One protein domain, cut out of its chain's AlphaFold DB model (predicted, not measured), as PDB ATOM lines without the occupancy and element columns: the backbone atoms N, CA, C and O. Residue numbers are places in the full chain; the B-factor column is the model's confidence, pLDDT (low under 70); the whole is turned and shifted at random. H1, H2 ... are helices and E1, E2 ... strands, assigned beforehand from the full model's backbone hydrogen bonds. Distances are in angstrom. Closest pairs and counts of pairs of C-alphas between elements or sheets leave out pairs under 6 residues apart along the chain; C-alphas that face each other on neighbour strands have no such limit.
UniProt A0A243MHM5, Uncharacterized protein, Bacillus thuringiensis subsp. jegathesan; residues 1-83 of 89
ATOM      1  N   MET A   1     196.082 190.281 109.834       84.56
ATOM      2  CA  MET A   1     195.360 191.470 110.328       84.56
ATOM      3  C   MET A   1     195.180 192.397 109.144       84.56
ATOM      4  O   MET A   1     196.180 192.793 108.561       84.56
ATOM      5  N   HIS A   2     193.937 192.637 108.738       90.62
ATOM      6  CA  HIS A   2     193.590 193.498 107.611       90.62
ATOM      7  C   HIS A   2     193.318 194.905 108.123       90.62
ATOM      8  O   HIS A   2     192.680 195.079 109.163       90.62
ATOM      9  N   VAL A   3     193.825 195.897 107.400       94.00
ATOM     10  CA  VAL A   3     193.708 197.305 107.768       94.00
ATOM     11  C   VAL A   3     192.813 197.977 106.746       94.00
ATOM     12  O   VAL A   3     193.151 198.018 105.570       94.00
ATOM     13  N   VAL A   4     191.683 198.507 107.201       95.06
ATOM     14  CA  VAL A   4     190.738 199.258 106.379       95.06
ATOM     15  C   VAL A   4     190.912 200.732 106.693       95.06
ATOM     16  O   VAL A   4     190.662 201.152 107.816       95.06
ATOM     17  N   LYS A   5     191.336 201.533 105.722       96.50
ATOM     18  CA  LYS A   5     191.402 202.989 105.868       96.50
ATOM     19  C   LYS A   5     190.204 203.619 105.186       96.50
ATOM     20  O   LYS A   5     189.863 203.230 104.077       96.50
ATOM     21  N   VAL A   6     189.598 204.595 105.841       96.19
ATOM     22  CA  VAL A   6     188.505 205.402 105.302       96.19
ATOM     23  C   VAL A   6     189.068 206.776 104.978       96.19
ATOM     24  O   VAL A   6     189.734 207.375 105.828       96.19
ATOM     25  N   LEU A   7     188.846 207.246 103.754       96.31
ATOM     26  CA  LEU A   7     189.398 208.498 103.245       96.31
ATOM     27  C   LEU A   7     188.283 209.437 102.769       96.31
ATOM     28  O   LEU A   7     187.249 208.981 102.271       96.31
ATOM     29  N   ASN A   8     188.522 210.742 102.883       94.62
ATOM     30  CA  ASN A   8     187.645 211.765 102.309       94.62
ATOM     31  C   ASN A   8     187.911 211.962 100.805       94.62
ATOM     32  O   ASN A   8     188.841 211.373 100.247       94.62
ATOM     33  N   GLY A   9     187.145 212.850 100.165       92.12
ATOM     34  CA  GLY A   9     187.296 213.189  98.742       92.12
ATOM     35  C   GLY A   9     188.680 213.713  98.327       92.12
ATOM     36  O   GLY A   9     189.073 213.600  97.171       92.12
ATOM     37  N   ASN A  10     189.471 214.219  99.280       94.38
ATOM     38  CA  ASN A  10     190.844 214.681  99.060       94.38
ATOM     39  C   ASN A  10     191.897 213.591  99.331       94.38
ATOM     40  O   ASN A  10     193.080 213.906  99.470       94.38
ATOM     41  N   MET A  11     191.490 212.322  99.456       92.88
ATOM     42  CA  MET A  11     192.353 211.185  99.806       92.88
ATOM     43  C   MET A  11     193.048 211.319 101.171       92.88
ATOM     44  O   MET A  11     194.066 210.671 101.433       92.88
ATOM     45  N   GLN A  12     192.507 212.143 102.070       95.06
ATOM     46  CA  GLN A  12     193.028 212.281 103.426       95.06
ATOM     47  C   GLN A  12     192.416 211.222 104.333       95.06
ATOM     48  O   GLN A  12     191.230 210.913 104.239       95.06
ATOM     49  N   LEU A  13     193.234 210.682 105.233       95.19
ATOM     50  CA  LEU A  13     192.807 209.664 106.184       95.19
ATOM     51  C   LEU A  13     191.813 210.239 107.195       95.19
ATOM     52  O   LEU A  13     192.191 211.074 108.011       95.19
ATOM     53  N   ILE A  14     190.581 209.731 107.174       95.12
ATOM     54  CA  ILE A  14     189.566 210.014 108.194       95.12
ATOM     55  C   ILE A  14     189.724 209.024 109.351       95.12
ATOM     56  O   ILE A  14     189.782 209.420 110.512       95.12
ATOM     57  N   ASN A  15     189.797 207.721 109.048       95.00
ATOM     58  CA  ASN A  15     189.912 206.687 110.078       95.00
ATOM     59  C   ASN A  15     190.580 205.395 109.587       95.00
ATOM     60  O   ASN A  15     190.694 205.146 108.389       95.00
ATOM     61  N   THR A  16     191.005 204.552 110.527       94.88
ATOM     62  CA  THR A  16     191.550 203.213 110.298       94.88
ATOM     63  C   THR A  16     190.828 202.182 111.166       94.88
ATOM     64  O   THR A  16     190.776 202.307 112.387       94.88
ATOM     65  N   HIS A  17     190.311 201.129 110.541       93.00
ATOM     66  CA  HIS A  17     189.712 199.975 111.194       93.00
ATOM     67  C   HIS A  17     190.586 198.732 111.006       93.00
ATOM     68  O   HIS A  17     191.212 198.543 109.964       93.00
ATOM     69  N   PHE A  18     190.613 197.866 112.014       92.69
ATOM     70  CA  PHE A  18     191.431 196.660 112.009       92.69
ATOM     71  C   PHE A  18     190.553 195.423 112.123       92.69
ATOM     72  O   PHE A  18     189.776 195.295 113.064       92.69
ATOM     73  N   SER A  19     190.723 194.490 111.190       89.75
ATOM     74  CA  SER A  19     189.990 193.229 111.160       89.75
ATOM     75  C   SER A  19     190.937 192.033 111.248       89.75
ATOM     76  O   SER A  19     192.047 192.032 110.705       89.75
ATOM     77  N   GLY A  20     190.489 190.974 111.926       91.94
ATOM     78  CA  GLY A  20     191.193 189.690 111.955       91.94
ATOM     79  C   GLY A  20     191.156 188.954 110.611       91.94
ATOM     80  O   GLY A  20     192.088 188.217 110.301       91.94
ATOM     81  N   VAL A  21     190.125 189.201 109.797       92.50
ATOM     82  CA  VAL A  21     189.856 188.536 108.509       92.50
ATOM     83  C   VAL A  21     189.668 189.558 107.386       92.50
ATOM     84  O   VAL A  21     189.428 190.737 107.664       92.50
ATOM     85  N   LYS A  22     189.782 189.127 106.124       90.81
ATOM     86  CA  LYS A  22     189.569 190.017 104.976       90.81
ATOM     87  C   LYS A  22     188.117 190.524 104.988       90.81
ATOM     88  O   LYS A  22     187.216 189.685 105.005       90.81
ATOM     89  N   PRO A  23     187.885 191.847 105.015       93.19
ATOM     90  CA  PRO A  23     186.538 192.403 105.014       93.19
ATOM     91  C   PRO A  23     185.836 192.142 103.677       93.19
ATOM     92  O   PRO A  23     186.472 192.161 102.621       93.19
ATOM     93  N   THR A  24     184.528 191.913 103.732       94.19
ATOM     94  CA  THR A  24     183.667 191.816 102.543       94.19
ATOM     95  C   THR A  24     183.339 193.204 101.992       94.19
ATOM     96  O   THR A  24     183.460 194.201 102.709       94.19
ATOM     97  N   PHE A  25     182.875 193.303 100.746       94.06
ATOM     98  CA  PHE A  25     182.442 194.587 100.181       94.06
ATOM     99  C   PHE A  25     181.311 195.222 100.995       94.06
ATOM    100  O   PHE A  25     181.357 196.424 101.250       94.06
ATOM    101  N   ALA A  26     180.362 194.424 101.489       93.12
ATOM    102  CA  ALA A  26     179.313 194.916 102.385       93.12
ATOM    103  C   ALA A  26     179.893 195.570 103.655       93.12
ATOM    104  O   ALA A  26     179.500 196.671 104.036       93.12
ATOM    105  N   GLN A  27     180.894 194.939 104.278       94.06
ATOM    106  CA  GLN A  27     181.562 195.495 105.457       94.06
ATOM    107  C   GLN A  27     182.344 196.773 105.125       94.06
ATOM    108  O   GLN A  27     182.348 197.712 105.918       94.06
ATOM    109  N   LEU A  28     182.984 196.845 103.954       94.56
ATOM    110  CA  LEU A  28     183.671 198.058 103.493       94.56
ATOM    111  C   LEU A  28     182.688 199.224 103.287       94.56
ATOM    112  O   LEU A  28     182.982 200.339 103.720       94.56
ATOM    113  N   VAL A  29     181.510 198.964 102.709       94.12
ATOM    114  CA  VAL A  29     180.416 199.946 102.590       94.12
ATOM    115  C   VAL A  29     179.947 200.406 103.968       94.12
ATOM    116  O   VAL A  29     179.816 201.605 104.207       94.12
ATOM    117  N   GLU A  30     179.744 199.483 104.907       94.00
ATOM    118  CA  GLU A  30     179.362 199.831 106.278       94.00
ATOM    119  C   GLU A  30     180.416 200.681 106.988       94.00
ATOM    120  O   GLU A  30     180.060 201.592 107.731       94.00
ATOM    121  N   PHE A  31     181.710 200.398 106.806       92.31
ATOM    122  CA  PHE A  31     182.766 201.237 107.374       92.31
ATOM    123  C   PHE A  31     182.753 202.634 106.771       92.31
ATOM    124  O   PHE A  31     182.884 203.599 107.518       92.31
ATOM    125  N   LYS A  32     182.549 202.746 105.455       93.25
ATOM    126  CA  LYS A  32     182.450 204.030 104.764       93.25
ATOM    127  C   LYS A  32     181.268 204.855 105.265       93.25
ATOM    128  O   LYS A  32     181.453 205.986 105.692       93.25
ATOM    129  N   ASN A  33     180.072 204.268 105.284       93.38
ATOM    130  CA  ASN A  33     178.823 204.965 105.602       93.38
ATOM    131  C   ASN A  33     178.731 205.465 107.054       93.38
ATOM    132  O   ASN A  33     177.835 206.240 107.375       93.38
ATOM    133  N   ARG A  34     179.637 205.036 107.944       93.75
ATOM    134  CA  ARG A  34     179.746 205.582 109.308       93.75
ATOM    135  C   ARG A  34     180.320 207.000 109.348       93.75
ATOM    136  O   ARG A  34     180.189 207.651 110.381       93.75
ATOM    137  N   TYR A  35     180.966 207.453 108.275       92.12
ATOM    138  CA  TYR A  35     181.609 208.761 108.182       92.12
ATOM    139  C   TYR A  35     180.951 209.557 107.054       92.12
ATOM    140  O   TYR A  35     180.928 209.116 105.908       92.12
ATOM    141  N   GLU A  36     180.394 210.721 107.390       88.38
ATOM    142  CA  GLU A  36     179.607 211.553 106.467       88.38
ATOM    143  C   GLU A  36     180.429 212.060 105.270       88.38
ATOM    144  O   GLU A  36     179.913 212.165 104.161       88.38
ATOM    145  N   ASP A  37     181.716 212.324 105.481       91.69
ATOM    146  CA  ASP A  37     182.654 212.859 104.492       91.69
ATOM    147  C   ASP A  37     183.466 211.779 103.759       91.69
ATOM    148  O   ASP A  37     184.343 212.101 102.951       91.69
ATOM    149  N   ALA A  38     183.211 210.498 104.035       92.12
ATOM    150  CA  ALA A  38     183.957 209.417 103.416       92.12
ATOM    151  C   ALA A  38     183.548 209.201 101.959       92.12
ATOM    152  O   ALA A  38     182.376 208.999 101.638       92.12
ATOM    153  N   GLU A  39     184.551 209.126 101.087       93.00
ATOM    154  CA  GLU A  39     184.374 208.900  99.650       93.00
ATOM    155  C   GLU A  39     185.128 207.653  99.164       93.00
ATOM    156  O   GLU A  39     184.658 206.966  98.257       93.00
ATOM    157  N   PHE A  40     186.216 207.271  99.845       94.62
ATOM    158  CA  PHE A  40     187.035 206.117  99.470       94.62
ATOM    159  C   PHE A  40     187.352 205.201 100.655       94.62
ATOM    160  O   PHE A  40     187.414 205.632 101.812       94.62
ATOM    161  N   VAL A  41     187.616 203.927 100.353       94.88
ATOM    162  CA  VAL A  41     188.066 202.922 101.330       94.88
ATOM    163  C   VAL A  41     189.272 202.154 100.799       94.88
ATOM    164  O   VAL A  41     189.294 201.783  99.629       94.88
ATOM    165  N   THR A  42     190.262 201.876 101.657       92.62
ATOM    166  CA  THR A  42     191.453 201.093 101.291       92.62
ATOM    167  C   THR A  42     191.640 199.871 102.183       92.62
ATOM    168  O   THR A  42     191.844 200.037 103.384       92.62
ATOM    169  N   SER A  43     191.625 198.664 101.614       83.12
ATOM    170  CA  SER A  43     191.898 197.402 102.337       83.12
ATOM    171  C   SER A  43     193.100 196.631 101.782       83.12
ATOM    172  O   SER A  43     193.718 195.883 102.527       83.12
ATOM    173  N   ASP A  44     193.397 196.816 100.498       85.75
ATOM    174  CA  ASP A  44     194.519 196.260  99.715       85.75
ATOM    175  C   ASP A  44     194.683 197.133  98.450       85.75
ATOM    176  O   ASP A  44     195.787 197.411  97.991       85.75
ATOM    177  N   GLU A  45     193.552 197.641  97.950       83.50
ATOM    178  CA  GLU A  45     193.406 198.618  96.871       83.50
ATOM    179  C   GLU A  45     192.521 199.779  97.350       83.50
ATOM    180  O   GLU A  45     191.920 199.691  98.426       83.50
ATOM    181  N   VAL A  46     192.459 200.865  96.576       91.12
ATOM    182  CA  VAL A  46     191.561 202.007  96.809       91.12
ATOM    183  C   VAL A  46     190.268 201.767  96.038       91.12
ATOM    184  O   VAL A  46     190.329 201.572  94.830       91.12
ATOM    185  N   PHE A  47     189.124 201.824  96.720       92.94
ATOM    186  CA  PHE A  47     187.807 201.639  96.110       92.94
ATOM    187  C   PHE A  47     186.966 202.912  96.191       92.94
ATOM    188  O   PHE A  47     186.874 203.529  97.259       92.94
ATOM    189  N   ALA A  48     186.317 203.258  95.080       92.81
ATOM    190  CA  ALA A  48     185.278 204.280  95.013       92.81
ATOM    191  C   ALA A  48     183.884 203.703  95.324       92.81
ATOM    192  O   ALA A  48     183.655 202.491  95.287       92.81
ATOM    193  N   ASP A  49     182.909 204.583  95.565       89.69
ATOM    194  CA  ASP A  49     181.540 204.193  95.931       89.69
ATOM    195  C   ASP A  49     180.865 203.226  94.960       89.69
ATOM    196  O   ASP A  49     180.183 202.286  95.376       89.69
ATOM    197  N   PHE A  50     181.038 203.444  93.656       92.12
ATOM    198  CA  PHE A  50     180.420 202.580  92.654       92.12
ATOM    199  C   PHE A  50     181.022 201.168  92.672       92.12
ATOM    200  O   PHE A  50     180.295 200.191  92.497       92.12
ATOM    201  N   GLU A  51     182.326 201.049  92.929       93.06
ATOM    202  CA  GLU A  51     183.031 199.767  93.001       93.06
ATOM    203  C   GLU A  51     182.605 198.986  94.236       93.06
ATOM    204  O   GLU A  51     182.353 197.785  94.148       93.06
ATOM    205  N   LEU A  52     182.449 199.680  95.366       93.44
ATOM    206  CA  LEU A  52     181.952 199.086  96.601       93.44
ATOM    207  C   LEU A  52     180.527 198.537  96.432       93.44
ATOM    208  O   LEU A  52     180.268 197.393  96.805       93.44
ATOM    209  N   ARG A  53     179.622 199.302  95.806       93.06
ATOM    210  CA  ARG A  53     178.239 198.862  95.536       93.06
ATOM    211  C   ARG A  53     178.175 197.683  94.568       93.06
ATOM    212  O   ARG A  53     177.411 196.742  94.783       93.06
ATOM    213  N   GLU A  54     178.968 197.712  93.499       95.31
ATOM    214  CA  GLU A  54     179.037 196.593  92.554       95.31
ATOM    215  C   GLU A  54     179.648 195.341  93.191       95.31
ATOM    216  O   GLU A  54     179.174 194.229  92.942       95.31
ATOM    217  N   GLY A  55     180.664 195.506  94.038       93.00
ATOM    218  CA  GLY A  55     181.251 194.429  94.826       93.00
ATOM    219  C   GLY A  55     180.236 193.792  95.776       93.00
ATOM    220  O   GLY A  55     180.049 192.576  95.744       93.00
ATOM    221  N   GLU A  56     179.501 194.606  96.535       94.12
ATOM    222  CA  GLU A  56     178.436 194.151  97.437       94.12
ATOM    223  C   GLU A  56     177.349 193.380  96.671       94.12
ATOM    224  O   GLU A  56     176.921 192.298  97.082       94.12
ATOM    225  N   ARG A  57     176.927 193.897  95.510       93.69
ATOM    226  CA  ARG A  57     175.945 193.228  94.650       93.69
ATOM    227  C   ARG A  57     176.436 191.854  94.197       93.69
ATOM    228  O   ARG A  57     175.662 190.897  94.218       93.69
ATOM    229  N   LYS A  58     177.699 191.745  93.778       94.38
ATOM    230  CA  LYS A  58     178.299 190.474  93.346       94.38
ATOM    231  C   LYS A  58     178.407 189.477  94.495       94.38
ATOM    232  O   LYS A  58     178.055 188.315  94.308       94.38
ATOM    233  N   GLU A  59     178.846 189.918  95.672       92.88
ATOM    234  CA  GLU A  59     178.917 189.066  96.865       92.88
ATOM    235  C   GLU A  59     177.540 188.535  97.265       92.88
ATOM    236  O   GLU A  59     177.395 187.340  97.525       92.88
ATOM    237  N   ARG A  60     176.514 189.395  97.248       92.06
ATOM    238  CA  ARG A  60     175.135 188.991  97.537       92.06
ATOM    239  C   ARG A  60     174.640 187.927  96.558       92.06
ATOM    240  O   ARG A  60     174.141 186.893  96.993       92.06
ATOM    241  N   LEU A  61     174.840 188.135  95.255       94.38
ATOM    242  CA  LEU A  61     174.457 187.153  94.234       94.38
ATOM    243  C   LEU A  61     175.187 185.815  94.415       94.38
ATOM    244  O   LEU A  61     174.572 184.758  94.300       94.38
ATOM    245  N   ALA A  62     176.483 185.844  94.731       92.75
ATOM    246  CA  ALA A  62     177.250 184.628  94.990       92.75
ATOM    247  C   ALA A  62     176.733 183.875  96.229       92.75
ATOM    248  O   ALA A  62     176.666 182.645  96.231       92.75
ATOM    249  N   TYR A  63     176.336 184.603  97.276       91.56
ATOM    250  CA  TYR A  63     175.735 184.013  98.468       91.56
ATOM    251  C   TYR A  63     174.383 183.354  98.163       91.56
ATOM    252  O   TYR A  63     174.168 182.204  98.541       91.56
ATOM    253  N   GLU A  64     173.504 184.045  97.437       91.12
ATOM    254  CA  GLU A  64     172.200 183.518  97.014       91.12
ATOM    255  C   GLU A  64     172.350 182.245  96.169       91.12
ATOM    256  O   GLU A  64     171.690 181.241  96.437       91.12
ATOM    257  N   GLN A  65     173.274 182.242  95.203       92.44
ATOM    258  CA  GLN A  65     173.575 181.061  94.388       92.44
ATOM    259  C   GLN A  65     174.066 179.886  95.236       92.44
ATOM    260  O   GLN A  65     173.629 178.752  95.041       92.44
ATOM    261  N   LYS A  66     174.943 180.149  96.213       91.56
ATOM    262  CA  LYS A  66     175.434 179.113  97.127       91.56
ATOM    263  C   LYS A  66     174.305 178.521  97.971       91.56
ATOM    264  O   LYS A  66     174.284 177.311  98.175       91.56
ATOM    265  N   GLN A  67     173.372 179.341  98.451       90.69
ATOM    266  CA  GLN A  67     172.218 178.855  99.213       90.69
ATOM    267  C   GLN A  67     171.278 178.009  98.349       90.69
ATOM    268  O   GLN A  67     170.889 176.921  98.767       90.69
ATOM    269  N   ALA A  68     170.983 178.446  97.123       90.81
ATOM    270  CA  ALA A  68     170.157 177.680  96.192       90.81
ATOM    271  C   ALA A  68     170.759 176.296  95.883       90.81
ATOM    272  O   ALA A  68     170.036 175.299  95.837       90.81
ATOM    273  N   GLU A  69     172.082 176.215  95.731       89.44
ATOM    274  CA  GLU A  69     172.770 174.941  95.511       89.44
ATOM    275  C   GLU A  69     172.725 174.038  96.752       89.44
ATOM    276  O   GLU A  69     172.456 172.842  96.643       89.44
ATOM    277  N   LEU A  70     172.905 174.599  97.950       90.56
ATOM    278  CA  LEU A  70     172.759 173.842  99.198       90.56
ATOM    279  C   LEU A  70     171.342 173.279  99.366       90.56
ATOM    280  O   LEU A  70     171.181 172.128  99.778       90.56
ATOM    281  N   GLU A  71     170.313 174.053  99.021       88.31
ATOM    282  CA  GLU A  71     168.931 173.572  99.027       88.31
ATOM    283  C   GLU A  71     168.699 172.454  98.012       88.31
ATOM    284  O   GLU A  71     167.995 171.489  98.316       88.31
ATOM    285  N   ARG A  72     169.287 172.562  96.816       86.00
ATOM    286  CA  ARG A  72     169.205 171.517  95.794       86.00
ATOM    287  C   ARG A  72     169.833 170.216  96.287       86.00
ATOM    288  O   ARG A  72     169.169 169.182  96.249       86.00
ATOM    289  N   ILE A  73     171.060 170.278  96.806       85.44
ATOM    290  CA  ILE A  73     171.765 169.118  97.367       85.44
ATOM    291  C   ILE A  73     170.935 168.479  98.485       85.44
ATOM    292  O   ILE A  73     170.793 167.259  98.526       85.44
ATOM    293  N   LYS A  74     170.335 169.289  99.367       85.88
ATOM    294  CA  LYS A  74     169.473 168.784 100.442       85.88
ATOM    295  C   LYS A  74     168.258 168.021  99.896       85.88
ATOM    296  O   LYS A  74     167.984 166.922 100.365       85.88
ATOM    297  N   ARG A  75     167.573 168.551  98.873       81.12
ATOM    298  CA  ARG A  75     166.434 167.864  98.228       81.12
ATOM    299  C   ARG A  75     166.847 166.548  97.569       81.12
ATOM    300  O   ARG A  75     166.122 165.565  97.680       81.12
ATOM    301  N   GLU A  76     167.996 166.517  96.896       80.50
ATOM    302  CA  GLU A  76     168.521 165.297  96.270       80.50
ATOM    303  C   GLU A  76     168.892 164.239  97.332       80.50
ATOM    304  O   GLU A  76     168.576 163.057  97.171       80.50
ATOM    305  N   GLN A  77     169.477 164.652  98.462       74.81
ATOM    306  CA  GLN A  77     169.770 163.755  99.586       74.81
ATOM    307  C   GLN A  77     168.499 163.186 100.226       74.81
ATOM    308  O   GLN A  77     168.425 161.977 100.449       74.81
ATOM    309  N   ASP A  78     167.487 164.020 100.472       71.31
ATOM    310  CA  ASP A  78     166.205 163.585 101.039       71.31
ATOM    311  C   ASP A  78     165.469 162.613 100.092       71.31
ATOM    312  O   ASP A  78     164.946 161.590 100.540       71.31
ATOM    313  N   ALA A  79     165.504 162.856  98.775       66.94
ATOM    314  CA  ALA A  79     164.942 161.944  97.774       66.94
ATOM    315  C   ALA A  79     165.652 160.577  97.752       66.94
ATOM    316  O   ALA A  79     165.004 159.536  97.634       66.94
ATOM    317  N   THR A  80     166.977 160.569  97.925       61.81
ATOM    318  CA  THR A  80     167.770 159.329  97.973       61.81
ATOM    319  C   THR A  80     167.516 158.549  99.271       61.81
ATOM    320  O   THR A  80     167.478 157.319  99.265       61.81
ATOM    321  N   ARG A  81     167.282 159.247 100.392       58.88
ATOM    322  CA  ARG A  81     166.970 158.631 101.692       58.88
ATOM    323  C   ARG A  81     165.575 157.998 101.717       58.88
ATOM    324  O   ARG A  81     165.428 156.885 102.210       58.88
ATOM    325  N   GLY A  82     164.582 158.644 101.099       55.44
ATOM    326  CA  GLY A  82     163.226 158.096 100.955       55.44
ATOM    327  C   GLY A  82     163.150 156.826 100.093       55.44
ATOM    328  O   GLY A  82     162.294 155.976 100.329       55.44
ATOM    329  N   GLN A  83     164.067 156.643  99.137       51.72
ATOM    330  CA  GLN A  83     164.167 155.396  98.363       51.72
ATOM    331  C   GLN A  83     164.811 154.241  99.148       51.72
ATOM    332  O   GLN A  83     164.536 153.083  98.840       51.72
TER     333      GLN A  83
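AT A GLANCE: This is residues 1 to 83 of the 89 residues of an uncharacterized protein of Bacillus thuringiensis subsp. jegathesan (UniProt A0A243MHM5). A small compact head of one twisted four-stranded sheet, with the short helix H1 over one of its faces, continues into a single long helix, H2, whose residues 61 to 83 stick out as a free arm. The first part of H2 packs on H1 with residues 49 to 59, and the arm makes most of the length. The printed part has 83 residues, with two named helices and four named strands in the order E1, E2, H1, E3, E4, H2. The sheet runs E2, E1, E3, E4, with its neighbours antiparallel, and the class is mixed, helices and strands. The whole is extended, with a radius of gyration of the C-alphas of 18.3 A, and spans 65 by 26 by 20 A.

HOW THE PARTS SIT: E1, residues 2 to 8, and E2, residues 13 to 19, form an antiparallel hairpin at 160 degrees, with N 4 and O 17 within hydrogen-bond range at 2.8 A. H1, residues 25 to 33, is on the sheet at a height of 8.6 A. E3, residues 38 to 42, is the antiparallel neighbour of E1 at 152 degrees, with N 5 and O 42 at 2.8 A. H1 lies over E3 and only just over E1, on which 3 of its 9 C-alphas fall; the closest C-alphas of H1 and E3 are those of Lys 32 and Ala 38, 5.8 A apart. It runs slantwise to the strands, only just, at 30.3 degrees to E3 on the local plane. E2, H1 and E3 make a split strand-helix-strand unit, two strands running the same way with E1 between them, and its crossover is right-handed. E4, residues 46 to 48, forms a hairpin with E3, with N 47 and O 41 at 2.9 A. E2 and E4 are the edge strands and are apart. H2, residues 49 to 83, only grazes the sheet, with residues 49 to 55. With residues 49 to 59 alone it touches H1, opposite ways at a steep tilt of 39 degrees; the closest C-alphas, of Phe 25 and Glu 56, are 4.9 A apart. In H1 and H2 every O i to N i+4 pair is within hydrogen-bond range.

IN THESE COORDINATES: E1 begins at C-alpha 2, (193.590, 193.498, 107.611), and is 19.9 A long; E2 is 17.4 A, H1 12.3 A, E3 11.4 A and E4 6.9 A. H2 runs 51.9 A from C-alpha 49 at (181.540, 204.193, 95.931) to C-alpha 83 at (164.167, 155.396, 98.363).

THE WHOLE: The two C-alphas farthest apart are those of Asn 10 and Gln 83, 65.0 A. Without residues 61 to 83, the body spans 29 by 26 by 19 A. The printed part has no cut, and its links are tight. Mean pLDDT of the printed part is 89.5; residues 79 to 83 are under 70.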